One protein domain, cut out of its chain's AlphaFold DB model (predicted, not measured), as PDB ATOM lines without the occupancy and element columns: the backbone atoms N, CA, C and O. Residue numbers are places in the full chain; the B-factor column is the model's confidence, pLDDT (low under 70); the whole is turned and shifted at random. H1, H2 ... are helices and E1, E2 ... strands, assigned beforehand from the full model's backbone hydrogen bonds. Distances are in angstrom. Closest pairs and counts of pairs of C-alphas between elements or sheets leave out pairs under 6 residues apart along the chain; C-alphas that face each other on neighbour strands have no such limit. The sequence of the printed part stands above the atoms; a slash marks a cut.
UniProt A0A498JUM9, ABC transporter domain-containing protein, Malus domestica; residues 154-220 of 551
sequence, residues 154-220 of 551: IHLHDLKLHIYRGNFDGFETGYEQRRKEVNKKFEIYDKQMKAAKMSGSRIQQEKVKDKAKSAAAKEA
ATOM      1  N   ILE A 154      13.169  75.516  24.482       67.50
ATOM      2  CA  ILE A 154      13.854  76.067  25.648       67.50
ATOM      3  C   ILE A 154      15.225  76.560  25.197       67.50
ATOM      4  O   ILE A 154      16.093  75.779  24.819       67.50
ATOM      5  N   HIS A 155      15.428  77.871  25.243       67.62
ATOM      6  CA  HIS A 155      16.672  78.518  24.852       67.62
ATOM      7  C   HIS A 155      17.390  79.088  26.077       67.62
ATOM      8  O   HIS A 155      16.876  79.988  26.745       67.62
ATOM      9  N   LEU A 156      18.585  78.578  26.370       70.44
ATOM     10  CA  LEU A 156      19.440  79.068  27.450       70.44
ATOM     11  C   LEU A 156      20.295  80.246  26.955       70.44
ATOM     12  O   LEU A 156      21.191  80.059  26.138       70.44
ATOM     13  N   HIS A 157      20.067  81.447  27.486       62.09
ATOM     14  CA  HIS A 157      20.864  82.642  27.178       62.09
ATOM     15  C   HIS A 157      21.137  83.455  28.443       62.09
ATOM     16  O   HIS A 157      20.235  83.660  29.249       62.09
ATOM     17  N   ASP A 158      22.373  83.933  28.633       62.97
ATOM     18  CA  ASP A 158      22.796  84.674  29.836       62.97
ATOM     19  C   ASP A 158      22.433  83.965  31.158       62.97
ATOM     20  O   ASP A 158      22.022  84.601  32.128       62.97
ATOM     21  N   LEU A 159      22.583  82.632  31.191       57.50
ATOM     22  CA  LEU A 159      22.213  81.770  32.328       57.50
ATOM     23  C   LEU A 159      20.707  81.777  32.658       57.50
ATOM     24  O   LEU A 159      20.317  81.364  33.747       57.50
ATOM     25  N   LYS A 160      19.856  82.217  31.723       59.16
ATOM     26  CA  LYS A 160      18.395  82.204  31.844       59.16
ATOM     27  C   LYS A 160      17.774  81.286  30.806       59.16
ATOM     28  O   LYS A 160      18.157  81.308  29.637       59.16
ATOM     29  N   LEU A 161      16.796  80.497  31.233       60.69
ATOM     30  CA  LEU A 161      16.009  79.642  30.353       60.69
ATOM     31  C   LEU A 161      14.832  80.445  29.794       60.69
ATOM     32  O   LEU A 161      14.025  80.998  30.536       60.69
ATOM     33  N   HIS A 162      14.741  80.526  28.472       68.94
ATOM     34  CA  HIS A 162      13.648  81.177  27.768       68.94
ATOM     35  C   HIS A 162      12.817  80.130  27.039       68.94
ATOM     36  O   HIS A 162      13.314  79.479  26.128       68.94
ATOM     37  N   ILE A 163      11.549  79.998  27.417       65.62
ATOM     38  CA  ILE A 163      10.615  79.067  26.782       65.62
ATOM     39  C   ILE A 163       9.892  79.790  25.638       65.62
ATOM     40  O   ILE A 163       9.326  80.872  25.826       65.62
ATOM     41  N   TYR A 164       9.919  79.197  24.449       66.62
ATOM     42  CA  TYR A 164       9.271  79.687  23.236       66.62
ATOM     43  C   TYR A 164       8.226  78.682  22.781       66.62
ATOM     44  O   TYR A 164       8.544  77.515  22.619       66.62
ATOM     45  N   ARG A 165       6.994  79.137  22.545       63.12
ATOM     46  CA  ARG A 165       5.920  78.291  22.014       63.12
ATOM     47  C   ARG A 165       5.866  78.403  20.486       63.12
ATOM     48  O   ARG A 165       5.677  79.512  19.991       63.12
ATOM     49  N   GLY A 166       6.033  77.298  19.759       65.19
ATOM     50  CA  GLY A 166       6.002  77.209  18.293       65.19
ATOM     51  C   GLY A 166       7.124  76.351  17.681       65.19
ATOM     52  O   GLY A 166       7.929  75.750  18.387       65.19
ATOM     53  N   ASN A 167       7.170  76.308  16.345       62.16
ATOM     54  CA  ASN A 167       8.183  75.573  15.573       62.16
ATOM     55  C   ASN A 167       9.549  76.296  15.573       62.16
ATOM     56  O   ASN A 167       9.624  77.486  15.893       62.16
ATOM     57  N   PHE A 168      10.617  75.593  15.170       55.94
ATOM     58  CA  PHE A 168      11.999  76.106  15.155       55.94
ATOM     59  C   PHE A 168      12.158  77.413  14.365       55.94
ATOM     60  O   PHE A 168      12.718  78.369  14.893       55.94
ATOM     61  N   ASP A 169      11.546  77.520  13.186       60.78
ATOM     62  CA  ASP A 169      11.614  78.732  12.353       60.78
ATOM     63  C   ASP A 169      10.950  79.951  13.033       60.78
ATOM     64  O   ASP A 169      11.399  81.099  12.937       60.78
ATOM     65  N   GLY A 170       9.871  79.711  13.787       62.66
ATOM     66  CA  GLY A 170       9.196  80.739  14.585       62.66
ATOM     67  C   GLY A 170      10.032  81.191  15.786       62.66
ATOM     68  O   GLY A 170      10.022  82.367  16.160       62.66
ATOM     69  N   PHE A 171      10.793  80.269  16.376       69.25
ATOM     70  CA  PHE A 171      11.786  80.595  17.392       69.25
ATOM     71  C   PHE A 171      12.938  81.412  16.810       69.25
ATOM     72  O   PHE A 171      13.269  82.439  17.393       69.25
ATOM     73  N   GLU A 172      13.509  81.013  15.673       66.75
ATOM     74  CA  GLU A 172      14.643  81.695  15.043       66.75
ATOM     75  C   GLU A 172      14.299  83.153  14.704       66.75
ATOM     76  O   GLU A 172      14.983  84.089  15.127       66.75
ATOM     77  N   THR A 173      13.150  83.370  14.063       69.44
ATOM     78  CA  THR A 173      12.654  84.718  13.749       69.44
ATOM     79  C   THR A 173      12.375  85.556  15.005       69.44
ATOM     80  O   THR A 173      12.760  86.729  15.075       69.44
ATOM     81  N   GLY A 174      11.749  84.976  16.037       69.69
ATOM     82  CA  GLY A 174      11.489  85.654  17.313       69.69
ATOM     83  C   GLY A 174      12.758  85.940  18.130       69.69
ATOM     84  O   GLY A 174      12.860  86.972  18.805       69.69
ATOM     85  N   TYR A 175      13.742  85.047  18.051       69.19
ATOM     86  CA  TYR A 175      15.069  85.192  18.633       69.19
ATOM     87  C   TYR A 175      15.816  86.360  17.985       69.19
ATOM     88  O   TYR A 175      16.271  87.269  18.685       69.19
ATOM     89  N   GLU A 176      15.852  86.412  16.652       68.31
ATOM     90  CA  GLU A 176      16.478  87.506  15.912       68.31
ATOM     91  C   GLU A 176      15.860  88.874  16.206       68.31
ATOM     92  O   GLU A 176      16.578  89.869  16.344       68.31
ATOM     93  N   GLN A 177      14.529  88.954  16.290       73.81
ATOM     94  CA  GLN A 177      13.838  90.205  16.606       73.81
ATOM     95  C   GLN A 177      14.241  90.715  17.992       73.81
ATOM     96  O   GLN A 177      14.633  91.877  18.134       73.81
ATOM     97  N   ARG A 178      14.242  89.838  19.004       71.50
ATOM     98  CA  ARG A 178      14.660  90.194  20.367       71.50
ATOM     99  C   ARG A 178      16.130  90.617  20.415       71.50
ATOM    100  O   ARG A 178      16.457  91.623  21.046       71.50
ATOM    101  N   ARG A 179      17.003  89.911  19.698       68.81
ATOM    102  CA  ARG A 179      18.417  90.268  19.525       68.81
ATOM    103  C   ARG A 179      18.571  91.668  18.921       68.81
ATOM    104  O   ARG A 179      19.326  92.485  19.451       68.81
ATOM    105  N   LYS A 180      17.848  91.977  17.837       75.50
ATOM    106  CA  LYS A 180      17.861  93.299  17.178       75.50
ATOM    107  C   LYS A 180      17.390  94.400  18.133       75.50
ATOM    108  O   LYS A 180      18.027  95.451  18.214       75.50
ATOM    109  N   GLU A 181      16.332  94.160  18.905       77.31
ATOM    110  CA  GLU A 181      15.824  95.110  19.901       77.31
ATOM    111  C   GLU A 181      16.828  95.388  21.026       77.31
ATOM    112  O   GLU A 181      17.081  96.553  21.356       77.31
ATOM    113  N   VAL A 182      17.435  94.346  21.603       73.69
ATOM    114  CA  VAL A 182      18.421  94.505  22.682       73.69
ATOM    115  C   VAL A 182      19.702  95.165  22.173       73.69
ATOM    116  O   VAL A 182      20.207  96.082  22.823       73.69
ATOM    117  N   ASN A 183      20.192  94.799  20.984       77.75
ATOM    118  CA  ASN A 183      21.351  95.460  20.379       77.75
ATOM    119  C   ASN A 183      21.085  96.933  20.071       77.75
ATOM    120  O   ASN A 183      21.924  97.778  20.377       77.75
ATOM    121  N   LYS A 184      19.895  97.277  19.573       80.56
ATOM    122  CA  LYS A 184      19.501  98.674  19.353       80.56
ATOM    123  C   LYS A 184      19.467  99.469  20.662       80.56
ATOM    124  O   LYS A 184      19.958 100.598  20.711       80.56
ATOM    125  N   LYS A 185      18.941  98.884  21.749       79.38
ATOM    126  CA  LYS A 185      18.980  99.489  23.095       79.38
ATOM    127  C   LYS A 185      20.419  99.688  23.585       79.38
ATOM    128  O   LYS A 185      20.735 100.751  24.121       79.38
ATOM    129  N   PHE A 186      21.293  98.708  23.357       77.50
ATOM    130  CA  PHE A 186      22.714  98.813  23.684       77.50
ATOM    131  C   PHE A 186      23.420  99.910  22.879       77.50
ATOM    132  O   PHE A 186      24.160 100.692  23.461       77.50
ATOM    133  N   GLU A 187      23.183 100.025  21.572       79.81
ATOM    134  CA  GLU A 187      23.793 101.067  20.735       79.81
ATOM    135  C   GLU A 187      23.404 102.478  21.178       79.81
ATOM    136  O   GLU A 187      24.244 103.378  21.208       79.81
ATOM    137  N   ILE A 188      22.136 102.681  21.545       81.88
ATOM    138  CA  ILE A 188      21.660 103.959  22.085       81.88
ATOM    139  C   ILE A 188      22.388 104.275  23.397       81.88
ATOM    140  O   ILE A 188      22.856 105.399  23.589       81.88
ATOM    141  N   TYR A 189      22.530 103.282  24.277       79.00
ATOM    142  CA  TYR A 189      23.267 103.420  25.529       79.00
ATOM    143  C   TYR A 189      24.769 103.681  25.306       79.00
ATOM    144  O   TYR A 189      25.327 104.585  25.923       79.00
ATOM    145  N   ASP A 190      25.420 102.966  24.387       80.12
ATOM    146  CA  ASP A 190      26.838 103.141  24.054       80.12
ATOM    147  C   ASP A 190      27.108 104.525  23.449       80.12
ATOM    148  O   ASP A 190      28.067 105.193  23.835       80.12
ATOM    149  N   LYS A 191      26.218 105.024  22.578       83.31
ATOM    150  CA  LYS A 191      26.279 106.402  22.062       83.31
ATOM    151  C   LYS A 191      26.177 107.435  23.189       83.31
ATOM    152  O   LYS A 191      26.980 108.367  23.226       83.31
ATOM    153  N   GLN A 192      25.253 107.256  24.139       80.88
ATOM    154  CA  GLN A 192      25.121 108.143  25.307       80.88
ATOM    155  C   GLN A 192      26.350 108.078  26.227       80.88
ATOM    156  O   GLN A 192      26.823 109.108  26.707       80.88
ATOM    157  N   MET A 193      26.916 106.887  26.426       75.81
ATOM    158  CA  MET A 193      28.129 106.687  27.220       75.81
ATOM    159  C   MET A 193      29.369 107.288  26.554       75.81
ATOM    160  O   MET A 193      30.198 107.885  27.239       75.81
ATOM    161  N   LYS A 194      29.507 107.170  25.229       81.06
ATOM    162  CA  LYS A 194      30.584 107.810  24.461       81.06
ATOM    163  C   LYS A 194      30.468 109.333  24.502       81.06
ATOM    164  O   LYS A 194      31.467 109.990  24.777       81.06
ATOM    165  N   ALA A 195      29.267 109.891  24.341       80.50
ATOM    166  CA  ALA A 195      29.031 111.330  24.482       80.50
ATOM    167  C   ALA A 195      29.391 111.845  25.892       80.50
ATOM    168  O   ALA A 195      30.084 112.851  26.029       80.50
ATOM    169  N   ALA A 196      29.016 111.109  26.945       76.94
ATOM    170  CA  ALA A 196      29.380 111.444  28.325       76.94
ATOM    171  C   ALA A 196      30.889 111.293  28.613       76.94
ATOM    172  O   ALA A 196      31.438 112.019  29.442       76.94
ATOM    173  N   LYS A 197      31.586 110.374  27.926       75.06
ATOM    174  CA  LYS A 197      33.053 110.256  27.985       75.06
ATOM    175  C   LYS A 197      33.755 111.430  27.307       75.06
ATOM    176  O   LYS A 197      34.690 111.971  27.886       75.06
ATOM    177  N   MET A 198      33.270 111.854  26.140       74.50
ATOM    178  CA  MET A 198      33.803 113.012  25.408       74.50
ATOM    179  C   MET A 198      33.637 114.327  26.184       74.50
ATOM    180  O   MET A 198      34.469 115.216  26.058       74.50
ATOM    181  N   SER A 199      32.614 114.436  27.040       72.06
ATOM    182  CA  SER A 199      32.423 115.597  27.923       72.06
ATOM    183  C   SER A 199      33.368 115.634  29.142       72.06
ATOM    184  O   SER A 199      33.309 116.590  29.914       72.06
ATOM    185  N   GLY A 200      34.191 114.605  29.384       63.72
ATOM    186  CA  GLY A 200      35.195 114.567  30.463       63.72
ATOM    187  C   GLY A 200      34.659 114.497  31.906       63.72
ATOM    188  O   GLY A 200      35.433 114.300  32.839       63.72
ATOM    189  N   SER A 201      33.345 114.609  32.125       73.62
ATOM    190  CA  SER A 201      32.741 114.633  33.463       73.62
ATOM    191  C   SER A 201      32.328 113.236  33.938       73.62
ATOM    192  O   SER A 201      31.385 112.632  33.422       73.62
ATOM    193  N   ARG A 202      32.992 112.738  34.990       68.56
ATOM    194  CA  ARG A 202      32.678 111.451  35.644       68.56
ATOM    195  C   ARG A 202      31.233 111.397  36.175       68.56
ATOM    196  O   ARG A 202      30.585 110.360  36.084       68.56
ATOM    197  N   ILE A 203      30.699 112.544  36.600       73.31
ATOM    198  CA  ILE A 203      29.327 112.707  37.111       73.31
ATOM    199  C   ILE A 203      28.287 112.462  36.007       73.31
ATOM    200  O   ILE A 203      27.244 111.859  36.245       73.31
ATOM    201  N   GLN A 204      28.553 112.908  34.777       70.88
ATOM    202  CA  GLN A 204      27.643 112.656  33.657       70.88
ATOM    203  C   GLN A 204      27.642 111.179  33.248       70.88
ATOM    204  O   GLN A 204      26.591 110.646  32.901       70.88
ATOM    205  N   GLN A 205      28.787 110.497  33.345       69.50
ATOM    206  CA  GLN A 205      28.874 109.060  33.071       69.50
ATOM    207  C   GLN A 205      28.079 108.231  34.092       69.50
ATOM    208  O   GLN A 205      27.409 107.274  33.709       69.50
ATOM    209  N   GLU A 206      28.112 108.605  35.375       74.00
ATOM    210  CA  GLU A 206      27.297 107.966  36.422       74.00
ATOM    211  C   GLU A 206      25.802 108.228  36.213       74.00
ATOM    212  O   GLU A 206      25.016 107.283  36.198       74.00
ATOM    213  N   LYS A 207      25.411 109.465  35.874       78.00
ATOM    214  CA  LYS A 207      24.014 109.794  35.535       78.00
ATOM    215  C   LYS A 207      23.466 108.972  34.366       78.00
ATOM    216  O   LYS A 207      22.313 108.546  34.412       78.00
ATOM    217  N   VAL A 208      24.258 108.745  33.314       76.56
ATOM    218  CA  VAL A 208      23.840 107.913  32.168       76.56
ATOM    219  C   VAL A 208      23.672 106.448  32.586       76.56
ATOM    220  O   VAL A 208      22.692 105.814  32.192       76.56
ATOM    221  N   LYS A 209      24.560 105.920  33.440       74.75
ATOM    222  CA  LYS A 209      24.439 104.561  33.995       74.75
ATOM    223  C   LYS A 209      23.194 104.396  34.869       74.75
ATOM    224  O   LYS A 209      22.464 103.425  34.692       74.75
ATOM    225  N   ASP A 210      22.915 105.342  35.759       77.50
ATOM    226  CA  ASP A 210      21.764 105.272  36.669       77.50
ATOM    227  C   ASP A 210      20.435 105.457  35.928       77.50
ATOM    228  O   ASP A 210      19.437 104.781  36.209       77.50
ATOM    229  N   LYS A 211      20.423 106.303  34.892       78.88
ATOM    230  CA  LYS A 211      19.278 106.441  33.984       78.88
ATOM    231  C   LYS A 211      19.011 105.153  33.198       78.88
ATOM    232  O   LYS A 211      17.855 104.781  33.017       78.88
ATOM    233  N   ALA A 212      20.055 104.446  32.767       72.38
ATOM    234  CA  ALA A 212      19.913 103.168  32.074       72.38
ATOM    235  C   ALA A 212      19.412 102.046  33.004       72.38
ATOM    236  O   ALA A 212      18.502 101.310  32.628       72.38
ATOM    237  N   LYS A 213      19.934 101.962  34.235       74.38
ATOM    238  CA  LYS A 213      19.472 101.003  35.257       74.38
ATOM    239  C   LYS A 213      18.014 101.237  35.663       74.38
ATOM    240  O   LYS A 213      17.230 100.298  35.744       74.38
ATOM    241  N   SER A 214      17.618 102.496  35.860       73.06
ATOM    242  CA  SER A 214      16.230 102.844  36.203       73.06
ATOM    243  C   SER A 214      15.248 102.613  35.047       73.06
ATOM    244  O   SER A 214      14.105 102.225  35.288       73.06
ATOM    245  N   ALA A 215      15.673 102.801  33.793       73.62
ATOM    246  CA  ALA A 215      14.872 102.436  32.623       73.62
ATOM    247  C   ALA A 215      14.671 100.914  32.516       73.62
ATOM    248  O   ALA A 215      13.545 100.468  32.297       73.62
ATOM    249  N   ALA A 216      15.728 100.125  32.750       67.69
ATOM    250  CA  ALA A 216      15.651  98.664  32.785       67.69
ATOM    251  C   ALA A 216      14.730  98.158  33.913       67.69
ATOM    252  O   ALA A 216      13.900  97.280  33.682       67.69
ATOM    253  N   ALA A 217      14.789  98.775  35.101       70.81
ATOM    254  CA  ALA A 217      13.899  98.456  36.221       70.81
ATOM    255  C   ALA A 217      12.416  98.716  35.890       70.81
ATOM    256  O   ALA A 217      11.553  97.901  36.217       70.81
ATOM    257  N   LYS A 218      12.117  99.825  35.195       71.81
ATOM    258  CA  LYS A 218      10.750 100.177  34.766       71.81
ATOM    259  C   LYS A 218      10.189  99.231  33.702       71.81
ATOM    260  O   LYS A 218       8.990  98.957  33.700       71.81
ATOM    261  N   GLU A 219      11.023  98.748  32.781       64.88
ATOM    262  CA  GLU A 219      10.601  97.745  31.794       64.88
ATOM    263  C   GLU A 219      10.345  96.380  32.451       64.88
ATOM    264  O   GLU A 219       9.324  95.753  32.162       64.88
ATOM    265  N   ALA A 220      11.196  95.963  33.394       60.12
ATOM    266  CA  ALA A 220      11.009  94.728  34.159       60.12
ATOM    267  C   ALA A 220       9.707  94.748  34.984       60.12
ATOM    268  O   ALA A 220       8.934  93.789  34.948       60.12
TER     269      ALA A 220
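AT A GLANCE: This is residues 154 to 220 of the 551 residues of the protein "ABC transporter domain-containing protein" of Malus domestica (UniProt A0A498JUM9). A small two-stranded hairpin, E1 and E2, sits near the first end of one long straight helix, H1, which makes the length of a rod; at the other end H2 folds back along H1 as a helical hairpin. H2 and the strand hairpin stay apart, and between them residues 176 to 184 of H1 stand free. The printed part has 67 residues, with two named strands and then two named helices in the order E1, E2, H1, H2; the sheet's order is E1 - E2, antiparallel, and the class is mostly helix. The whole is only just loose, close to extended, with a radius of gyration of the C-alphas of 16.1 A, and the C-alphas span 49 by 19 by 19 A.

IN THESE COORDINATES: Find C-alpha 154 at (13.854, 76.067, 25.648), where strand E1 begins; it covers residues 154 to 157 and is 9.7 A long from first to last C-alpha. E2 covers residues 160 to 165, over 16.4 A. Look next at C-alpha 168, at (11.999, 76.106, 15.155): from there H1, residues 168 to 198, runs 44.1 A to C-alpha 198 at (33.803, 113.012, 25.408). H2, residues 202 to 220, is 27.4 A long and ends at C-alpha 220, at (11.009, 94.728, 34.159).

HOW THE PARTS SIT: Begin at the hairpin of E1 and E2, which are antiparallel, with 145 degrees between their directions. The C-alphas of Leu 156 and Leu 161 face each other at 4.5 A; N 155 and O 162 are within hydrogen-bond range at 2.8 A, and so are N 157 and O 160 at 2.9 A. From E2, look across to H1: the closest C-alphas are those of Tyr 164 and Phe 171, 6.4 A apart, and 2 pairs lie within 8 A. E1 and H1 are apart. At the far end of H1, its residues 189 to 197 alone touch H2, which meets them with residues 204 to 212 alone; the closest C-alphas are those of Ala 196 and Gln 205, 5.3 A apart. H1 and H2 form a helical hairpin, at a shallow tilt of 25 degrees, opposite ways. H2 is apart from E1 and from E2. In H1 and H2 every O i to N i+4 pair is within hydrogen-bond range.

THE WHOLE: The two C-alphas farthest apart are those of Asn 167 and Gly 200, at 49.7 A. The printed part has no cut, and its three links are tight. Residues 213 to 220 of H2 stand free, as do residues 156 to 161 and 198 to 203. The mean pLDDT of the printed part is 71.3, and 29 residues are under 70, among them residues 157 to 176.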